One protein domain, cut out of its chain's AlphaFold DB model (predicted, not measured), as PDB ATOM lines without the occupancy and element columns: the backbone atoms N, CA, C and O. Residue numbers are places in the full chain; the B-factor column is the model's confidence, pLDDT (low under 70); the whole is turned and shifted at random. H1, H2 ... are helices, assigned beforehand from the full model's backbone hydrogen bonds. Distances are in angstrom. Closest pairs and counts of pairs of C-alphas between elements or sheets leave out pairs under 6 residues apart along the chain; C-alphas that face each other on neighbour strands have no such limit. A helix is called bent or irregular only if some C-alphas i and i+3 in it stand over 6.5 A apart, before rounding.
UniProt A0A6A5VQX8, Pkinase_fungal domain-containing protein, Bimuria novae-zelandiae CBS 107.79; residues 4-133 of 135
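What this domain is: This is residues 4 to 133 of the 135 residues of the protein "Pkinase_fungal domain-containing protein" of Bimuria novae-zelandiae CBS 107.79 (UniProt A0A6A5VQX8). The longest helix, H6, lies along one side of H5, the middle helix, on which H1 and H4 also pack, each of the three running opposite to it. H3 stands crosswise near one end of H4, short H2 is near H3, and residues 128 to 133 stick out at the far end of H6. The printed part has 130 residues with six named helices, H1 to H6 in chain order, and no named strand: all helix. It is compact, with a radius of gyration of the C-alphas of 15.4 A and spans of 52 by 35 by 27 A.

Where its parts are: H6, residues 109 to 131, is 33.4 A long and ends at C-alpha 131 (13.627, -31.713, 46.608). H5, residues 79 to 95, measures 24.5 A; it is irregular, with C-alphas 80 and 83 7.4 A apart, and has a kink of 49 degrees near residue 86. H1, residues 14 to 31, measures 25.7 A from C-alpha 14 (44.834, -52.367, 56.185). H4 is residues 66 to 76, H3 residues 52 to 64 and H2 residues 45 to 48.

How they stand to each other: H5 is the hub. H6 touches it at a shallow tilt of 22 degrees, closest at the C-alphas of His 87 and Ala 120, 6.0 A; they form a helical hairpin. H1, H4 and H5 form a bundle, helices side by side. H1 touches H5 at 21 degrees, closest at the C-alphas of Cys 29 and Tyr 81, 5.3 A. H4 touches residues 82 to 89 of H5, closest at the C-alphas of Thr 74 and Ile 85, 6.9 A. H3 and H4 touch only at the corner, and only just, with 3 pairs of C-alphas within 8 A. Every O i to N i+4 pair is within hydrogen-bond range in H1, H3 and H6, against 6 of 7 in H4 and 8 of 13 in H5; H2 is too short for one.

The domain as a whole: The C-alphas of Glu 9 and Lys 133, the two farthest apart, are 52.5 A apart. The printed part has no cut. The links H1 to H2 and H5 to H6 are long. The pLDDT is under 70 at residue 9 and residues 131 to 133.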
ATOM      1  N   GLY A   4      52.097 -44.026  50.887       76.25
ATOM      2  CA  GLY A   4      53.248 -44.774  51.431       76.25
ATOM      3  C   GLY A   4      53.652 -45.987  50.582       76.25
ATOM      4  O   GLY A   4      54.833 -46.261  50.400       76.25
ATOM      5  N   VAL A   5      52.674 -46.656  49.956       77.75
ATOM      6  CA  VAL A   5      52.929 -47.761  49.011       77.75
ATOM      7  C   VAL A   5      53.527 -47.251  47.697       77.75
ATOM      8  O   VAL A   5      54.371 -47.920  47.114       77.75
ATOM      9  N   LEU A   6      53.101 -46.076  47.217       75.94
ATOM     10  CA  LEU A   6      53.652 -45.466  46.000       75.94
ATOM     11  C   LEU A   6      55.123 -45.061  46.159       75.94
ATOM     12  O   LEU A   6      55.846 -45.065  45.168       75.94
ATOM     13  N   LEU A   7      55.541 -44.709  47.377       76.50
ATOM     14  CA  LEU A   7      56.917 -44.323  47.698       76.50
ATOM     15  C   LEU A   7      57.815 -45.517  48.069       76.50
ATOM     16  O   LEU A   7      58.990 -45.320  48.347       76.50
ATOM     17  N   GLU A   8      57.280 -46.746  48.074       73.75
ATOM     18  CA  GLU A   8      57.987 -47.965  48.512       73.75
ATOM     19  C   GLU A   8      58.540 -47.882  49.955       73.75
ATOM     20  O   GLU A   8      59.432 -48.638  50.339       73.75
ATOM     21  N   GLU A   9      58.001 -46.977  50.777       69.69
ATOM     22  CA  GLU A   9      58.486 -46.703  52.137       69.69
ATOM     23  C   GLU A   9      57.910 -47.676  53.177       69.69
ATOM     24  O   GLU A   9      58.512 -47.895  54.230       69.69
ATOM     25  N   GLU A  10      56.752 -48.280  52.892       72.75
ATOM     26  CA  GLU A  10      55.969 -49.032  53.876       72.75
ATOM     27  C   GLU A  10      55.462 -50.377  53.341       72.75
ATOM     28  O   GLU A  10      55.090 -50.531  52.174       72.75
ATOM     29  N   ASN A  11      55.405 -51.370  54.234       76.75
ATOM     30  CA  ASN A  11      54.742 -52.635  53.941       76.75
ATOM     31  C   ASN A  11      53.225 -52.447  53.934       76.75
ATOM     32  O   ASN A  11      52.656 -51.775  54.791       76.75
ATOM     33  N   HIS A  12      52.565 -53.121  52.997       79.62
ATOM     34  CA  HIS A  12      51.118 -53.075  52.864       79.62
ATOM     35  C   HIS A  12      50.392 -53.466  54.172       79.62
ATOM     36  O   HIS A  12      50.701 -54.480  54.796       79.62
ATOM     37  N   SER A  13      49.404 -52.659  54.557       86.12
ATOM     38  CA  SER A  13      48.629 -52.722  55.795       86.12
ATOM     39  C   SER A  13      47.182 -52.348  55.479       86.12
ATOM     40  O   SER A  13      46.900 -51.697  54.467       86.12
ATOM     41  N   PHE A  14      46.253 -52.690  56.375       88.38
ATOM     42  CA  PHE A  14      44.834 -52.367  56.185       88.38
ATOM     43  C   PHE A  14      44.584 -50.854  56.039       88.38
ATOM     44  O   PHE A  14      43.602 -50.440  55.425       88.38
ATOM     45  N   MET A  15      45.454 -49.999  56.587       89.81
ATOM     46  CA  MET A  15      45.315 -48.549  56.442       89.81
ATOM     47  C   MET A  15      45.595 -48.082  55.015       89.81
ATOM     48  O   MET A  15      44.948 -47.142  54.552       89.81
ATOM     49  N   HIS A  16      46.481 -48.762  54.282       90.25
ATOM     50  CA  HIS A  16      46.687 -48.489  52.859       90.25
ATOM     51  C   HIS A  16      45.475 -48.885  52.009       90.25
ATOM     52  O   HIS A  16      45.190 -48.218  51.008       90.25
ATOM     53  N   ASP A  17      44.730 -49.919  52.406       91.44
ATOM     54  CA  ASP A  17      43.456 -50.265  51.766       91.44
ATOM     55  C   ASP A  17      42.406 -49.181  52.004       91.44
ATOM     56  O   ASP A  17      41.718 -48.763  51.072       91.44
ATOM     57  N   LEU A  18      42.320 -48.663  53.231       95.00
ATOM     58  CA  LEU A  18      41.409 -47.571  53.583       95.00
ATOM     59  C   LEU A  18      41.763 -46.261  52.872       95.00
ATOM     60  O   LEU A  18      40.878 -45.558  52.378       95.00
ATOM     61  N   GLU A  19      43.051 -45.951  52.752       95.12
ATOM     62  CA  GLU A  19      43.508 -44.821  51.951       95.12
ATOM     63  C   GLU A  19      43.184 -45.025  50.462       95.12
ATOM     64  O   GLU A  19      42.688 -44.123  49.786       95.12
ATOM     65  N   SER A  20      43.406 -46.232  49.937       93.88
ATOM     66  CA  SER A  20      43.067 -46.564  48.550       93.88
ATOM     67  C   SER A  20      41.565 -46.459  48.293       93.88
ATOM     68  O   SER A  20      41.172 -45.924  47.258       93.88
ATOM     69  N   PHE A  21      40.729 -46.876  49.245       96.12
ATOM     70  CA  PHE A  21      39.283 -46.680  49.194       96.12
ATOM     71  C   PHE A  21      38.915 -45.193  49.112       96.12
ATOM     72  O   PHE A  21      38.103 -44.813  48.268       96.12
ATOM     73  N   PHE A  22      39.539 -44.335  49.929       97.19
ATOM     74  CA  PHE A  22      39.339 -42.885  49.844       97.19
ATOM     75  C   PHE A  22      39.663 -42.349  48.442       97.19
ATOM     76  O   PHE A  22      38.881 -41.581  47.880       97.19
ATOM     77  N   TRP A  23      40.779 -42.784  47.849       96.69
ATOM     78  CA  TRP A  23      41.164 -42.362  46.501       96.69
ATOM     79  C   TRP A  23      40.201 -42.856  45.418       96.69
ATOM     80  O   TRP A  23      39.934 -42.115  44.476       96.69
ATOM     81  N   VAL A  24      39.652 -44.066  45.552       96.38
ATOM     82  CA  VAL A  24      38.621 -44.584  44.637       96.38
ATOM     83  C   VAL A  24      37.325 -43.781  44.762       96.38
ATOM     84  O   VAL A  24      36.751 -43.399  43.747       96.38
ATOM     85  N   LEU A  25      36.883 -43.458  45.982       97.12
ATOM     86  CA  LEU A  25      35.707 -42.609  46.189       97.12
ATOM     87  C   LEU A  25      35.906 -41.219  45.573       97.12
ATOM     88  O   LEU A  25      35.043 -40.737  44.846       97.12
ATOM     89  N   PHE A  26      37.065 -40.600  45.820       97.50
ATOM     90  CA  PHE A  26      37.446 -39.338  45.189       97.50
ATOM     91  C   PHE A  26      37.381 -39.433  43.658       97.50
ATOM     92  O   PHE A  26      36.828 -38.545  43.012       97.50
ATOM     93  N   TRP A  27      37.911 -40.518  43.084       96.88
ATOM     94  CA  TRP A  27      37.904 -40.753  41.643       96.88
ATOM     95  C   TRP A  27      36.487 -40.808  41.073       96.88
ATOM     96  O   TRP A  27      36.213 -40.153  40.068       96.88
ATOM     97  N   ILE A  28      35.587 -41.541  41.738       96.81
ATOM     98  CA  ILE A  28      34.179 -41.661  41.344       96.81
ATOM     99  C   ILE A  28      33.506 -40.287  41.333       96.81
ATOM    100  O   ILE A  28      32.881 -39.927  40.338       96.81
ATOM    101  N   CYS A  29      33.686 -39.496  42.395       97.56
ATOM    102  CA  CYS A  29      33.080 -38.170  42.502       97.56
ATOM    103  C   CYS A  29      33.522 -37.200  41.395       97.56
ATOM    104  O   CYS A  29      32.789 -36.266  41.076       97.56
ATOM    105  N   VAL A  30      34.718 -37.397  40.837       97.44
ATOM    106  CA  VAL A  30      35.285 -36.559  39.771       97.44
ATOM    107  C   VAL A  30      34.868 -37.036  38.375       97.44
ATOM    108  O   VAL A  30      34.581 -36.203  37.526       97.44
ATOM    109  N   HIS A  31      34.835 -38.348  38.125       97.25
ATOM    110  CA  HIS A  31      34.703 -38.893  36.763       97.25
ATOM    111  C   HIS A  31      33.296 -39.378  36.400       97.25
ATOM    112  O   HIS A  31      33.055 -39.712  35.244       97.25
ATOM    113  N   TYR A  32      32.357 -39.411  37.346       97.50
ATOM    114  CA  TYR A  32      31.008 -39.914  37.092       97.50
ATOM    115  C   TYR A  32      29.950 -38.897  37.505       97.50
ATOM    116  O   TYR A  32      30.016 -38.362  38.600       97.50
ATOM    117  N   ASP A  33      28.925 -38.668  36.685       96.56
ATOM    118  CA  ASP A  33      27.733 -37.874  37.041       96.56
ATOM    119  C   ASP A  33      26.559 -38.791  37.433       96.56
ATOM    120  O   ASP A  33      25.424 -38.679  36.961       96.56
ATOM    121  N   GLY A  34      26.877 -39.782  38.266       94.12
ATOM    122  CA  GLY A  34      25.977 -40.833  38.733       94.12
ATOM    123  C   GLY A  34      26.331 -42.235  38.226       94.12
ATOM    124  O   GLY A  34      27.292 -42.415  37.472       94.12
ATOM    125  N   PRO A  35      25.565 -43.264  38.641       93.12
ATOM    126  CA  PRO A  35      25.895 -44.660  38.363       93.12
ATOM    127  C   PRO A  35      26.056 -44.944  36.863       93.12
ATOM    128  O   PRO A  35      25.115 -44.784  36.088       93.12
ATOM    129  N   GLY A  36      27.260 -45.363  36.462       92.56
ATOM    130  CA  GLY A  36      27.594 -45.700  35.073       92.56
ATOM    131  C   GLY A  36      27.686 -44.508  34.111       92.56
ATOM    132  O   GLY A  36      27.846 -44.721  32.912       92.56
ATOM    133  N   LYS A  37      27.589 -43.268  34.606       96.06
ATOM    134  CA  LYS A  37      27.618 -42.044  33.794       96.06
ATOM    135  C   LYS A  37      29.005 -41.407  33.803       96.06
ATOM    136  O   LYS A  37      29.202 -40.373  34.430       96.06
ATOM    137  N   ASP A  38      29.955 -42.058  33.148       96.00
ATOM    138  CA  ASP A  38      31.306 -41.519  32.960       96.00
ATOM    139  C   ASP A  38      31.256 -40.199  32.162       96.00
ATOM    140  O   ASP A  38      30.550 -40.115  31.153       96.00
ATOM    141  N   ILE A  39      31.957 -39.161  32.630       96.00
ATOM    142  CA  ILE A  39      31.975 -37.832  31.986       96.00
ATOM    143  C   ILE A  39      33.147 -37.645  31.011       96.00
ATOM    144  O   ILE A  39      33.320 -36.564  30.445       96.00
ATOM    145  N   GLY A  40      33.941 -38.690  30.790       93.00
ATOM    146  CA  GLY A  40      35.155 -38.650  30.001       93.00
ATOM    147  C   GLY A  40      36.286 -37.934  30.727       93.00
ATOM    148  O   GLY A  40      36.435 -38.023  31.947       93.00
ATOM    149  N   ALA A  41      37.111 -37.240  29.943       91.75
ATOM    150  CA  ALA A  41      38.398 -36.801  30.433       91.75
ATOM    151  C   ALA A  41      38.321 -35.624  31.425       91.75
ATOM    152  O   ALA A  41      37.678 -34.608  31.152       91.75
ATOM    153  N   THR A  42      39.046 -35.721  32.540       94.12
ATOM    154  CA  THR A  42      39.164 -34.688  33.578       94.12
ATOM    155  C   THR A  42      40.622 -34.303  33.835       94.12
ATOM    156  O   THR A  42      41.569 -34.972  33.425       94.12
ATOM    157  N   GLU A  43      40.841 -33.223  34.592       90.12
ATOM    158  CA  GLU A  43      42.196 -32.822  35.004       90.12
ATOM    159  C   GLU A  43      42.925 -33.878  35.864       90.12
ATOM    160  O   GLU A  43      44.147 -33.804  36.034       90.12
ATOM    161  N   PHE A  44      42.187 -34.847  36.416       94.00
ATOM    162  CA  PHE A  44      42.721 -35.922  37.245       94.00
ATOM    163  C   PHE A  44      43.109 -37.169  36.443       94.00
ATOM    164  O   PHE A  44      43.844 -37.996  36.978       94.00
ATOM    165  N   ASP A  45      42.757 -37.272  35.157       93.50
ATOM    166  CA  ASP A  45      43.132 -38.425  34.320       93.50
ATOM    167  C   ASP A  45      44.625 -38.659  34.226       93.50
ATOM    168  O   ASP A  45      45.071 -39.798  34.087       93.50
ATOM    169  N   LYS A  46      45.415 -37.583  34.326       93.31
ATOM    170  CA  LYS A  46      46.877 -37.669  34.307       93.31
ATOM    171  C   LYS A  46      47.412 -38.645  35.362       93.31
ATOM    172  O   LYS A  46      48.472 -39.222  35.161       93.31
ATOM    173  N   TRP A  47      46.668 -38.877  36.449       94.38
ATOM    174  CA  TRP A  47      47.030 -39.821  37.509       94.38
ATOM    175  C   TRP A  47      47.159 -41.270  37.019       94.38
ATOM    176  O   TRP A  47      47.842 -42.050  37.672       94.38
ATOM    177  N   ASN A  48      46.549 -41.624  35.883       91.38
ATOM    178  CA  ASN A  48      46.691 -42.947  35.263       91.38
ATOM    179  C   ASN A  48      48.012 -43.131  34.502       91.38
ATOM    180  O   ASN A  48      48.348 -44.257  34.142       91.38
ATOM    181  N   TYR A  49      48.730 -42.043  34.215       92.44
ATOM    182  CA  TYR A  49      49.868 -42.051  33.292       92.44
ATOM    183  C   TYR A  49      51.175 -41.569  33.922       92.44
ATOM    184  O   TYR A  49      52.249 -41.922  33.437       92.44
ATOM    185  N   VAL A  50      51.098 -40.752  34.974       94.12
ATOM    186  CA  VAL A  50      52.278 -40.321  35.733       94.12
ATOM    187  C   VAL A  50      52.907 -41.502  36.473       94.12
ATOM    188  O   VAL A  50      52.243 -42.493  36.784       94.12
ATOM    189  N   ASN A  51      54.204 -41.400  36.756       93.44
ATOM    190  CA  ASN A  51      54.906 -42.426  37.523       93.44
ATOM    191  C   ASN A  51      54.463 -42.430  39.005       93.44
ATOM    192  O   ASN A  51      53.721 -41.554  39.456       93.44
ATOM    193  N   MET A  52      54.897 -43.443  39.763       90.69
ATOM    194  CA  MET A  52      54.453 -43.645  41.149       90.69
ATOM    195  C   MET A  52      54.852 -42.492  42.082       90.69
ATOM    196  O   MET A  52      54.022 -42.042  42.872       90.69
ATOM    197  N   GLU A  53      56.078 -41.985  41.944       90.44
ATOM    198  CA  GLU A  53      56.611 -40.876  42.742       90.44
ATOM    199  C   GLU A  53      55.832 -39.579  42.473       90.44
ATOM    200  O   GLU A  53      55.288 -38.969  43.392       90.44
ATOM    201  N   GLU A  54      55.643 -39.219  41.202       94.31
ATOM    202  CA  GLU A  54      54.859 -38.047  40.800       94.31
ATOM    203  C   GLU A  54      53.396 -38.163  41.265       94.31
ATOM    204  O   GLU A  54      52.795 -37.189  41.731       94.31
ATOM    205  N   LEU A  55      52.804 -39.362  41.200       94.38
ATOM    206  CA  LEU A  55      51.457 -39.593  41.722       94.38
ATOM    207  C   LEU A  55      51.385 -39.369  43.240       94.38
ATOM    208  O   LEU A  55      50.406 -38.788  43.726       94.38
ATOM    209  N   ALA A  56      52.393 -39.823  43.988       91.19
ATOM    210  CA  ALA A  56      52.483 -39.629  45.431       91.19
ATOM    211  C   ALA A  56      52.593 -38.141  45.793       91.19
ATOM    212  O   ALA A  56      51.870 -37.668  46.678       91.19
ATOM    213  N   GLU A  57      53.416 -37.377  45.071       92.88
ATOM    214  CA  GLU A  57      53.563 -35.930  45.261       92.88
ATOM    215  C   GLU A  57      52.263 -35.175  44.966       92.88
ATOM    216  O   GLU A  57      51.826 -34.338  45.762       92.88
ATOM    217  N   LEU A  58      51.592 -35.495  43.853       94.75
ATOM    218  CA  LEU A  58      50.320 -34.872  43.475       94.75
ATOM    219  C   LEU A  58      49.236 -35.110  44.532       94.75
ATOM    220  O   LEU A  58      48.512 -34.180  44.910       94.75
ATOM    221  N   LYS A  59      49.135 -36.344  45.036       94.19
ATOM    222  CA  LYS A  59      48.202 -36.714  46.106       94.19
ATOM    223  C   LYS A  59      48.522 -35.998  47.409       94.19
ATOM    224  O   LYS A  59      47.625 -35.388  47.993       94.19
ATOM    225  N   SER A  60      49.789 -36.009  47.816       92.81
ATOM    226  CA  SER A  60      50.275 -35.329  49.022       92.81
ATOM    227  C   SER A  60      49.999 -33.827  48.963       92.81
ATOM    228  O   SER A  60      49.439 -33.246  49.895       92.81
ATOM    229  N   GLY A  61      50.293 -33.191  47.826       93.44
ATOM    230  CA  GLY A  61      50.003 -31.781  47.582       93.44
ATOM    231  C   GLY A  61      48.512 -31.465  47.709       93.44
ATOM    232  O   GLY A  61      48.137 -30.489  48.370       93.44
ATOM    233  N   LEU A  62      47.650 -32.323  47.155       95.06
ATOM    234  CA  LEU A  62      46.197 -32.179  47.230       95.06
ATOM    235  C   LEU A  62      45.670 -32.256  48.676       95.06
ATOM    236  O   LEU A  62      44.836 -31.428  49.054       95.06
ATOM    237  N   ILE A  63      46.174 -33.189  49.497       93.62
ATOM    238  CA  ILE A  63      45.721 -33.397  50.888       93.62
ATOM    239  C   ILE A  63      46.493 -32.579  51.929       93.62
ATOM    240  O   ILE A  63      46.086 -32.522  53.084       93.62
ATOM    241  N   SER A  64      47.549 -31.861  51.571       92.75
ATOM    242  CA  SER A  64      48.336 -31.104  52.558       92.75
ATOM    243  C   SER A  64      47.547 -29.978  53.245       92.75
ATOM    244  O   SER A  64      47.677 -29.745  54.445       92.75
ATOM    245  N   ARG A  65      46.678 -29.274  52.505       94.44
ATOM    246  CA  ARG A  65      45.945 -28.093  52.997       94.44
ATOM    247  C   ARG A  65      44.452 -28.234  52.758       94.44
ATOM    248  O   ARG A  65      44.009 -28.278  51.615       94.44
ATOM    249  N   GLU A  66      43.664 -28.208  53.825       95.31
ATOM    250  CA  GLU A  66      42.213 -28.403  53.745       95.31
ATOM    251  C   GLU A  66      41.514 -27.384  52.835       95.31
ATOM    252  O   GLU A  66      40.740 -27.760  51.962       95.31
ATOM    253  N   ARG A  67      41.831 -26.090  52.969       95.81
ATOM    254  CA  ARG A  67      41.246 -25.049  52.106       95.81
ATOM    255  C   ARG A  67      41.562 -25.277  50.626       95.81
ATOM    256  O   ARG A  67      40.725 -25.012  49.771       95.81
ATOM    257  N   HIS A  68      42.773 -25.746  50.322       95.44
ATOM    258  CA  HIS A  68      43.148 -26.099  48.956       95.44
ATOM    259  C   HIS A  68      42.345 -27.314  48.480       95.44
ATOM    260  O   HIS A  68      41.744 -27.249  47.415       95.44
ATOM    261  N   PHE A  69      42.268 -28.365  49.298       96.94
ATOM    262  CA  PHE A  69      41.484 -29.564  49.015       96.94
ATOM    263  C   PHE A  69      40.018 -29.240  48.698       96.94
ATOM    264  O   PHE A  69      39.541 -29.596  47.625       96.94
ATOM    265  N   LEU A  70      39.338 -28.491  49.575       97.56
ATOM    266  CA  LEU A  70      37.950 -28.062  49.382       97.56
ATOM    267  C   LEU A  70      37.771 -27.289  48.072       97.56
ATOM    268  O   LEU A  70      36.935 -27.651  47.252       97.56
ATOM    269  N   ASN A  71      38.620 -26.288  47.818       96.88
ATOM    270  CA  ASN A  71      38.567 -25.514  46.575       96.88
ATOM    271  C   ASN A  71      38.737 -26.377  45.316       96.88
ATOM    272  O   ASN A  71      38.200 -26.027  44.264       96.88
ATOM    273  N   ARG A  72      39.520 -27.459  45.398       96.75
ATOM    274  CA  ARG A  72      39.734 -28.393  44.289       96.75
ATOM    275  C   ARG A  72      38.511 -29.283  44.091       96.75
ATOM    276  O   ARG A  72      37.979 -29.309  42.987       96.75
ATOM    277  N   ILE A  73      38.014 -29.936  45.143       96.75
ATOM    278  CA  ILE A  73      36.874 -30.859  45.013       96.75
ATOM    279  C   ILE A  73      35.568 -30.149  44.663       96.75
ATOM    280  O   ILE A  73      34.800 -30.679  43.874       96.75
ATOM    281  N   THR A  74      35.344 -28.919  45.138       96.94
ATOM    282  CA  THR A  74      34.153 -28.134  44.767       96.94
ATOM    283  C   THR A  74      34.089 -27.825  43.271       96.94
ATOM    284  O   THR A  74      33.001 -27.691  42.723       96.94
ATOM    285  N   LYS A  75      35.241 -27.710  42.602       96.25
ATOM    286  CA  LYS A  75      35.306 -27.477  41.152       96.25
ATOM    287  C   LYS A  75      35.287 -28.770  40.346       96.25
ATOM    288  O   LYS A  75      34.820 -28.757  39.216       96.25
ATOM    289  N   ALA A  76      35.852 -29.837  40.905       96.56
ATOM    290  CA  ALA A  76      36.080 -31.086  40.194       96.56
ATOM    291  C   ALA A  76      34.927 -32.085  40.319       96.56
ATOM    292  O   ALA A  76      34.748 -32.900  39.423       96.56
ATOM    293  N   PHE A  77      34.179 -32.062  41.425       97.62
ATOM    294  CA  PHE A  77      33.093 -33.015  41.634       97.62
ATOM    295  C   PHE A  77      31.936 -32.716  40.691       97.62
ATOM    296  O   PHE A  77      31.522 -31.563  40.533       97.62
ATOM    297  N   THR A  78      31.401 -33.775  40.095       97.31
ATOM    298  CA  THR A  78      30.238 -33.686  39.213       97.31
ATOM    299  C   THR A  78      28.998 -33.228  39.987       97.31
ATOM    300  O   THR A  78      28.933 -33.413  41.209       97.31
ATOM    301  N   PRO A  79      27.995 -32.638  39.308       96.25
ATOM    302  CA  PRO A  79      26.750 -32.215  39.946       96.25
ATOM    303  C   PRO A  79      26.119 -33.295  40.831       96.25
ATOM    304  O   PRO A  79      25.735 -32.999  41.963       96.25
ATOM    305  N   TYR A  80      26.083 -34.547  40.362       95.88
ATOM    306  CA  TYR A  80      25.526 -35.668  41.120       95.88
ATOM    307  C   TYR A  80      26.240 -35.919  42.460       95.88
ATOM    308  O   TYR A  80      25.592 -36.253  43.449       95.88
ATOM    309  N   TYR A  81      27.564 -35.739  42.521       96.69
ATOM    310  CA  TYR A  81      28.361 -36.017  43.722       96.69
ATOM    311  C   TYR A  81      28.736 -34.776  44.545       96.69
ATOM    312  O   TYR A  81      29.372 -34.919  45.593       96.69
ATOM    313  N   GLN A  82      28.313 -33.566  44.158       95.94
ATOM    314  CA  GLN A  82      28.530 -32.362  44.974       95.94
ATOM    315  C   GLN A  82      28.027 -32.478  46.425       95.94
ATOM    316  O   GLN A  82      28.754 -32.031  47.318       95.94
ATOM    317  N   PRO A  83      26.870 -33.113  46.722       96.62
ATOM    318  CA  PRO A  83      26.426 -33.308  48.104       96.62
ATOM    319  C   PRO A  83      27.430 -34.065  48.990       96.62
ATOM    320  O   PRO A  83      27.433 -33.888  50.203       96.62
ATOM    321  N   LEU A  84      28.338 -34.860  48.409       96.88
ATOM    322  CA  LEU A  84      29.348 -35.610  49.163       96.88
ATOM    323  C   LEU A  84      30.564 -34.774  49.587       96.88
ATOM    324  O   LEU A  84      31.374 -35.263  50.375       96.88
ATOM    325  N   ILE A  85      30.718 -33.532  49.111       97.44
ATOM    326  CA  ILE A  85      31.880 -32.670  49.412       97.44
ATOM    327  C   ILE A  85      32.182 -32.587  50.925       97.44
ATOM    328  O   ILE A  85      33.338 -32.820  51.306       97.44
ATOM    329  N   PRO A  86      31.204 -32.312  51.816       97.56
ATOM    330  CA  PRO A  86      31.460 -32.247  53.255       97.56
ATOM    331  C   PRO A  86      31.958 -33.582  53.827       97.56
ATOM    332  O   PRO A  86      32.890 -33.606  54.637       97.56
ATOM    333  N   HIS A  87      31.389 -34.701  53.372       97.81
ATOM    334  CA  HIS A  87      31.722 -36.043  53.853       97.81
ATOM    335  C   HIS A  87      33.085 -36.514  53.355       97.81
ATOM    336  O   HIS A  87      33.874 -37.037  54.139       97.81
ATOM    337  N   VAL A  88      33.423 -36.255  52.089       97.81
ATOM    338  CA  VAL A  88      34.758 -36.551  51.552       97.81
ATOM    339  C   VAL A  88      35.825 -35.742  52.288       97.81
ATOM    340  O   VAL A  88      36.887 -36.273  52.610       97.81
ATOM    341  N   ASN A  89      35.549 -34.485  52.640       97.81
ATOM    342  CA  ASN A  89      36.477 -33.701  53.451       97.81
ATOM    343  C   ASN A  89      36.631 -34.252  54.884       97.81
ATOM    344  O   ASN A  89      37.741 -34.288  55.418       97.81
ATOM    345  N   ARG A  90      35.552 -34.755  55.498       97.31
ATOM    346  CA  ARG A  90      35.633 -35.464  56.788       97.31
ATOM    347  C   ARG A  90      36.445 -36.754  56.688       97.31
ATOM    348  O   ARG A  90      37.300 -36.977  57.542       97.31
ATOM    349  N   LEU A  91      36.244 -37.551  55.635       97.56
ATOM    350  CA  LEU A  91      37.055 -38.742  55.359       97.56
ATOM    351  C   LEU A  91      38.534 -38.373  55.217       97.56
ATOM    352  O   LEU A  91      39.383 -38.956  55.881       97.56
ATOM    353  N   ARG A  92      38.841 -37.336  54.436       96.94
ATOM    354  CA  ARG A  92      40.203 -36.821  54.260       96.94
ATOM    355  C   ARG A  92      40.862 -36.453  55.594       96.94
ATOM    356  O   ARG A  92      42.038 -36.738  55.777       96.94
ATOM    357  N   ARG A  93      40.134 -35.847  56.540       95.69
ATOM    358  CA  ARG A  93      40.674 -35.515  57.875       95.69
ATOM    359  C   ARG A  93      41.025 -36.748  58.714       95.69
ATOM    360  O   ARG A  93      41.985 -36.673  59.473       95.69
ATOM    361  N   VAL A  94      40.259 -37.840  58.612       95.31
ATOM    362  CA  VAL A  94      40.531 -39.066  59.388       95.31
ATOM    363  C   VAL A  94      41.557 -39.977  58.718       95.31
ATOM    364  O   VAL A  94      42.335 -40.605  59.424       95.31
ATOM    365  N   VAL A  95      41.587 -40.026  57.382       94.38
ATOM    366  CA  VAL A  95      42.570 -40.805  56.607       94.38
ATOM    367  C   VAL A  95      43.945 -40.128  56.623       94.38
ATOM    368  O   VAL A  95      44.956 -40.812  56.728       94.38
ATOM    369  N   PHE A  96      43.980 -38.791  56.572       93.88
ATOM    370  CA  PHE A  96      45.207 -37.988  56.583       93.88
ATOM    371  C   PHE A  96      45.215 -37.023  57.779       93.88
ATOM    372  O   PHE A  96      44.939 -35.820  57.615       93.88
ATOM    373  N   PRO A  97      45.482 -37.518  59.002       89.25
ATOM    374  CA  PRO A  97      45.524 -36.674  60.189       89.25
ATOM    375  C   PRO A  97      46.562 -35.560  60.009       89.25
ATOM    376  O   PRO A  97      47.658 -35.768  59.497       89.25
ATOM    377  N   MET A  98      46.184 -34.329  60.367       85.56
ATOM    378  CA  MET A  98      46.992 -33.117  60.136       85.56
ATOM    379  C   MET A  98      47.394 -32.868  58.665       85.56
ATOM    380  O   MET A  98      48.284 -32.063  58.400       85.56
ATOM    381  N   GLY A  99      46.723 -33.510  57.700       84.12
ATOM    382  CA  GLY A  99      47.042 -33.376  56.278       84.12
ATOM    383  C   GLY A  99      48.343 -34.057  55.873       84.12
ATOM    384  O   GLY A  99      49.013 -33.577  54.963       84.12
ATOM    385  N   LYS A 100      48.701 -35.144  56.554       82.62
ATOM    386  CA  LYS A 100      49.880 -35.954  56.256       82.62
ATOM    387  C   LYS A 100      49.497 -37.431  56.124       82.62
ATOM    388  O   LYS A 100      48.446 -37.814  56.650       82.62
ATOM    389  N   PRO A 101      50.321 -38.246  55.443       80.06
ATOM    390  CA  PRO A 101      50.296 -39.693  55.627       80.06
ATOM    391  C   PRO A 101      50.380 -40.040  57.119       80.06
ATOM    392  O   PRO A 101      50.935 -39.278  57.916       80.06
ATOM    393  N   TRP A 102      49.763 -41.147  57.507       82.56
ATOM    394  CA  TRP A 102      49.855 -41.650  58.872       82.56
ATOM    395  C   TRP A 102      51.255 -42.237  59.108       82.56
ATOM    396  O   TRP A 102      51.839 -42.798  58.198       82.56
ATOM    397  N   GLU A 103      51.789 -42.094  60.322       75.50
ATOM    398  CA  GLU A 103      53.119 -42.621  60.704       75.50
ATOM    399  C   GLU A 103      53.010 -43.883  61.586       75.50
ATOM    400  O   GLU A 103      54.006 -44.497  61.958       75.50
ATOM    401  N   GLY A 104      51.789 -44.263  61.975       79.44
ATOM    402  CA  GLY A 104      51.524 -45.427  62.811       79.44
ATOM    403  C   GLY A 104      50.092 -45.923  62.662       79.44
ATOM    404  O   GLY A 104      49.195 -45.164  62.285       79.44
ATOM    405  N   GLU A 105      49.891 -47.206  62.964       84.00
ATOM    406  CA  GLU A 105      48.595 -47.841  62.771       84.00
ATOM    407  C   GLU A 105      47.514 -47.299  63.719       84.00
ATOM    408  O   GLU A 105      47.699 -47.224  64.934       84.00
ATOM    409  N   ASP A 106      46.343 -46.983  63.163       87.94
ATOM    410  CA  ASP A 106      45.150 -46.586  63.907       87.94
ATOM    411  C   ASP A 106      44.013 -47.587  63.667       87.94
ATOM    412  O   ASP A 106      43.245 -47.495  62.704       87.94
ATOM    413  N   GLY A 107      43.864 -48.534  64.598       89.38
ATOM    414  CA  GLY A 107      42.809 -49.553  64.563       89.38
ATOM    415  C   GLY A 107      41.377 -48.997  64.607       89.38
ATOM    416  O   GLY A 107      40.426 -49.717  64.303       89.38
ATOM    417  N   THR A 108      41.186 -47.715  64.942       93.75
ATOM    418  CA  THR A 108      39.862 -47.068  64.967       93.75
ATOM    419  C   THR A 108      39.473 -46.443  63.627       93.75
ATOM    420  O   THR A 108      38.305 -46.089  63.431       93.75
ATOM    421  N   LEU A 109      40.411 -46.321  62.677       94.00
ATOM    422  CA  LEU A 109      40.183 -45.652  61.393       94.00
ATOM    423  C   LEU A 109      39.014 -46.267  60.619       94.00
ATOM    424  O   LEU A 109      38.129 -45.539  60.168       94.00
ATOM    425  N   TYR A 110      38.958 -47.598  60.548       94.00
ATOM    426  CA  TYR A 110      37.869 -48.312  59.883       94.00
ATOM    427  C   TYR A 110      36.493 -47.938  60.450       94.00
ATOM    428  O   TYR A 110      35.548 -47.684  59.703       94.00
ATOM    429  N   PHE A 111      36.374 -47.873  61.779       95.81
ATOM    430  CA  PHE A 111      35.124 -47.500  62.435       95.81
ATOM    431  C   PHE A 111      34.728 -46.058  62.098       95.81
ATOM    432  O   PHE A 111      33.609 -45.833  61.645       95.81
ATOM    433  N   ARG A 112      35.657 -45.101  62.219       97.12
ATOM    434  CA  ARG A 112      35.383 -43.685  61.912       97.12
ATOM    435  C   ARG A 112      34.968 -43.473  60.457       97.12
ATOM    436  O   ARG A 112      34.052 -42.700  60.202       97.12
ATOM    437  N   MET A 113      35.606 -44.161  59.507       97.62
ATOM    438  CA  MET A 113      35.220 -44.080  58.095       97.62
ATOM    439  C   MET A 113      33.800 -44.598  57.860       97.62
ATOM    440  O   MET A 113      33.032 -43.946  57.158       97.62
ATOM    441  N   LYS A 114      33.427 -45.730  58.472       96.81
ATOM    442  CA  LYS A 114      32.061 -46.262  58.365       96.81
ATOM    443  C   LYS A 114      31.011 -45.301  58.907       96.81
ATOM    444  O   LYS A 114      29.988 -45.133  58.254       96.81
ATOM    445  N   GLU A 115      31.251 -44.680  60.059       97.81
ATOM    446  CA  GLU A 115      30.293 -43.727  60.632       97.81
ATOM    447  C   GLU A 115      30.120 -42.506  59.719       97.81
ATOM    448  O   GLU A 115      28.993 -42.155  59.386       97.81
ATOM    449  N   ILE A 116      31.214 -41.948  59.179       97.81
ATOM    450  CA  ILE A 116      31.138 -40.832  58.218       97.81
ATOM    451  C   ILE A 116      30.334 -41.218  56.967       97.81
ATOM    452  O   ILE A 116      29.563 -40.404  56.463       97.81
ATOM    453  N   LEU A 117      30.513 -42.440  56.453       96.19
ATOM    454  CA  LEU A 117      29.772 -42.935  55.288       96.19
ATOM    455  C   LEU A 117      28.292 -43.199  55.596       96.19
ATOM    456  O   LEU A 117      27.453 -42.995  54.721       96.19
ATOM    457  N   ARG A 118      27.960 -43.645  56.814       96.38
ATOM    458  CA  ARG A 118      26.566 -43.820  57.245       96.38
ATOM    459  C   ARG A 118      25.859 -42.469  57.324       96.38
ATOM    460  O   ARG A 118      24.805 -42.323  56.721       96.38
ATOM    461  N   GLU A 119      26.486 -41.485  57.962       95.88
ATOM    462  CA  GLU A 119      25.965 -40.114  58.027       95.88
ATOM    463  C   GLU A 119      25.811 -39.506  56.622       95.88
ATOM    464  O   GLU A 119      24.792 -38.902  56.314       95.88
ATOM    465  N   ALA A 120      26.779 -39.730  55.724       94.81
ATOM    466  CA  ALA A 120      26.685 -39.266  54.337       94.81
ATOM    467  C   ALA A 120      25.470 -39.831  53.598       94.81
ATOM    468  O   ALA A 120      24.863 -39.149  52.777       94.81
ATOM    469  N   ARG A 121      25.130 -41.094  53.863       93.69
ATOM    470  CA  ARG A 121      23.964 -41.729  53.260       93.69
ATOM    471  C   ARG A 121      22.669 -41.087  53.754       93.69
ATOM    472  O   ARG A 121      21.808 -40.801  52.931       93.69
ATOM    473  N   GLU A 122      22.553 -40.868  55.059       94.06
ATOM    474  CA  GLU A 122      21.382 -40.237  55.682       94.06
ATOM    475  C   GLU A 122      21.178 -38.809  55.145       94.06
ATOM    476  O   GLU A 122      20.101 -38.490  54.645       94.06
ATOM    477  N   ASP A 123      22.242 -38.000  55.106       91.75
ATOM    478  CA  ASP A 123      22.188 -36.618  54.608       91.75
ATOM    479  C   ASP A 123      21.786 -36.544  53.120       91.75
ATOM    480  O   ASP A 123      21.005 -35.681  52.713       91.75
ATOM    481  N   VAL A 124      22.291 -37.459  52.282       89.25
ATOM    482  CA  VAL A 124      21.936 -37.508  50.852       89.25
ATOM    483  C   VAL A 124      20.491 -37.976  50.640       89.25
ATOM    484  O   VAL A 124      19.808 -37.451  49.757       89.25
ATOM    485  N   GLU A 125      20.004 -38.932  51.438       87.75
ATOM    486  CA  GLU A 125      18.605 -39.382  51.399       87.75
ATOM    487  C   GLU A 125      17.646 -38.236  51.786       87.75
ATOM    488  O   GLU A 125      16.647 -38.002  51.096       87.75
ATOM    489  N   ASP A 126      17.978 -37.451  52.813       84.81
ATOM    490  CA  ASP A 126      17.180 -36.299  53.253       84.81
ATOM    491  C   ASP A 126      17.158 -35.147  52.232       84.81
ATOM    492  O   ASP A 126      16.112 -34.522  51.996       84.81
ATOM    493  N   LEU A 127      18.282 -34.888  51.556       80.69
ATOM    494  CA  LEU A 127      18.351 -33.922  50.453       80.69
ATOM    495  C   LEU A 127      17.472 -34.337  49.264       80.69
ATOM    496  O   LEU A 127      16.768 -33.502  48.694       80.69
ATOM    497  N   GLY A 128      17.453 -35.624  48.915       75.62
ATOM    498  CA  GLY A 128      16.559 -36.138  47.873       75.62
ATOM    499  C   GLY A 128      15.080 -35.995  48.249       75.62
ATOM    500  O   GLY A 128      14.255 -35.575  47.436       75.62
ATOM    501  N   ASN A 129      14.742 -36.276  49.509       73.94
ATOM    502  CA  ASN A 129      13.369 -36.206  50.013       73.94
ATOM    503  C   ASN A 129      12.824 -34.773  50.133       73.94
ATOM    504  O   ASN A 129      11.610 -34.572  50.049       73.94
ATOM    505  N   SER A 130      13.690 -33.780  50.349       71.44
ATOM    506  CA  SER A 130      13.298 -32.365  50.400       71.44
ATOM    507  C   SER A 130      13.030 -31.792  49.005       71.44
ATOM    508  O   SER A 130      12.007 -31.142  48.811       71.44
ATOM    509  N   GLN A 131      13.843 -32.138  48.002       61.75
ATOM    510  CA  GLN A 131      13.627 -31.713  46.608       61.75
ATOM    511  C   GLN A 131      12.346 -32.286  45.973       61.75
ATOM    512  O   GLN A 131      11.797 -31.695  45.047       61.75
ATOM    513  N   GLN A 132      11.841 -33.418  46.475       59.28
ATOM    514  CA  GLN A 132      10.603 -34.048  45.995       59.28
ATOM    515  C   GLN A 132       9.324 -33.399  46.563       59.28
ATOM    516  O   GLN A 132       8.250 -33.617  46.012       59.28
ATOM    517  N   LYS A 133       9.413 -32.642  47.669       57.97
ATOM    518  CA  LYS A 133       8.257 -31.997  48.330       57.97
ATOM    519  C   LYS A 133       7.948 -30.594  47.805       57.97
ATOM    520  O   LYS A 133       6.834 -30.121  48.005       57.97
TER     521      LYS A 133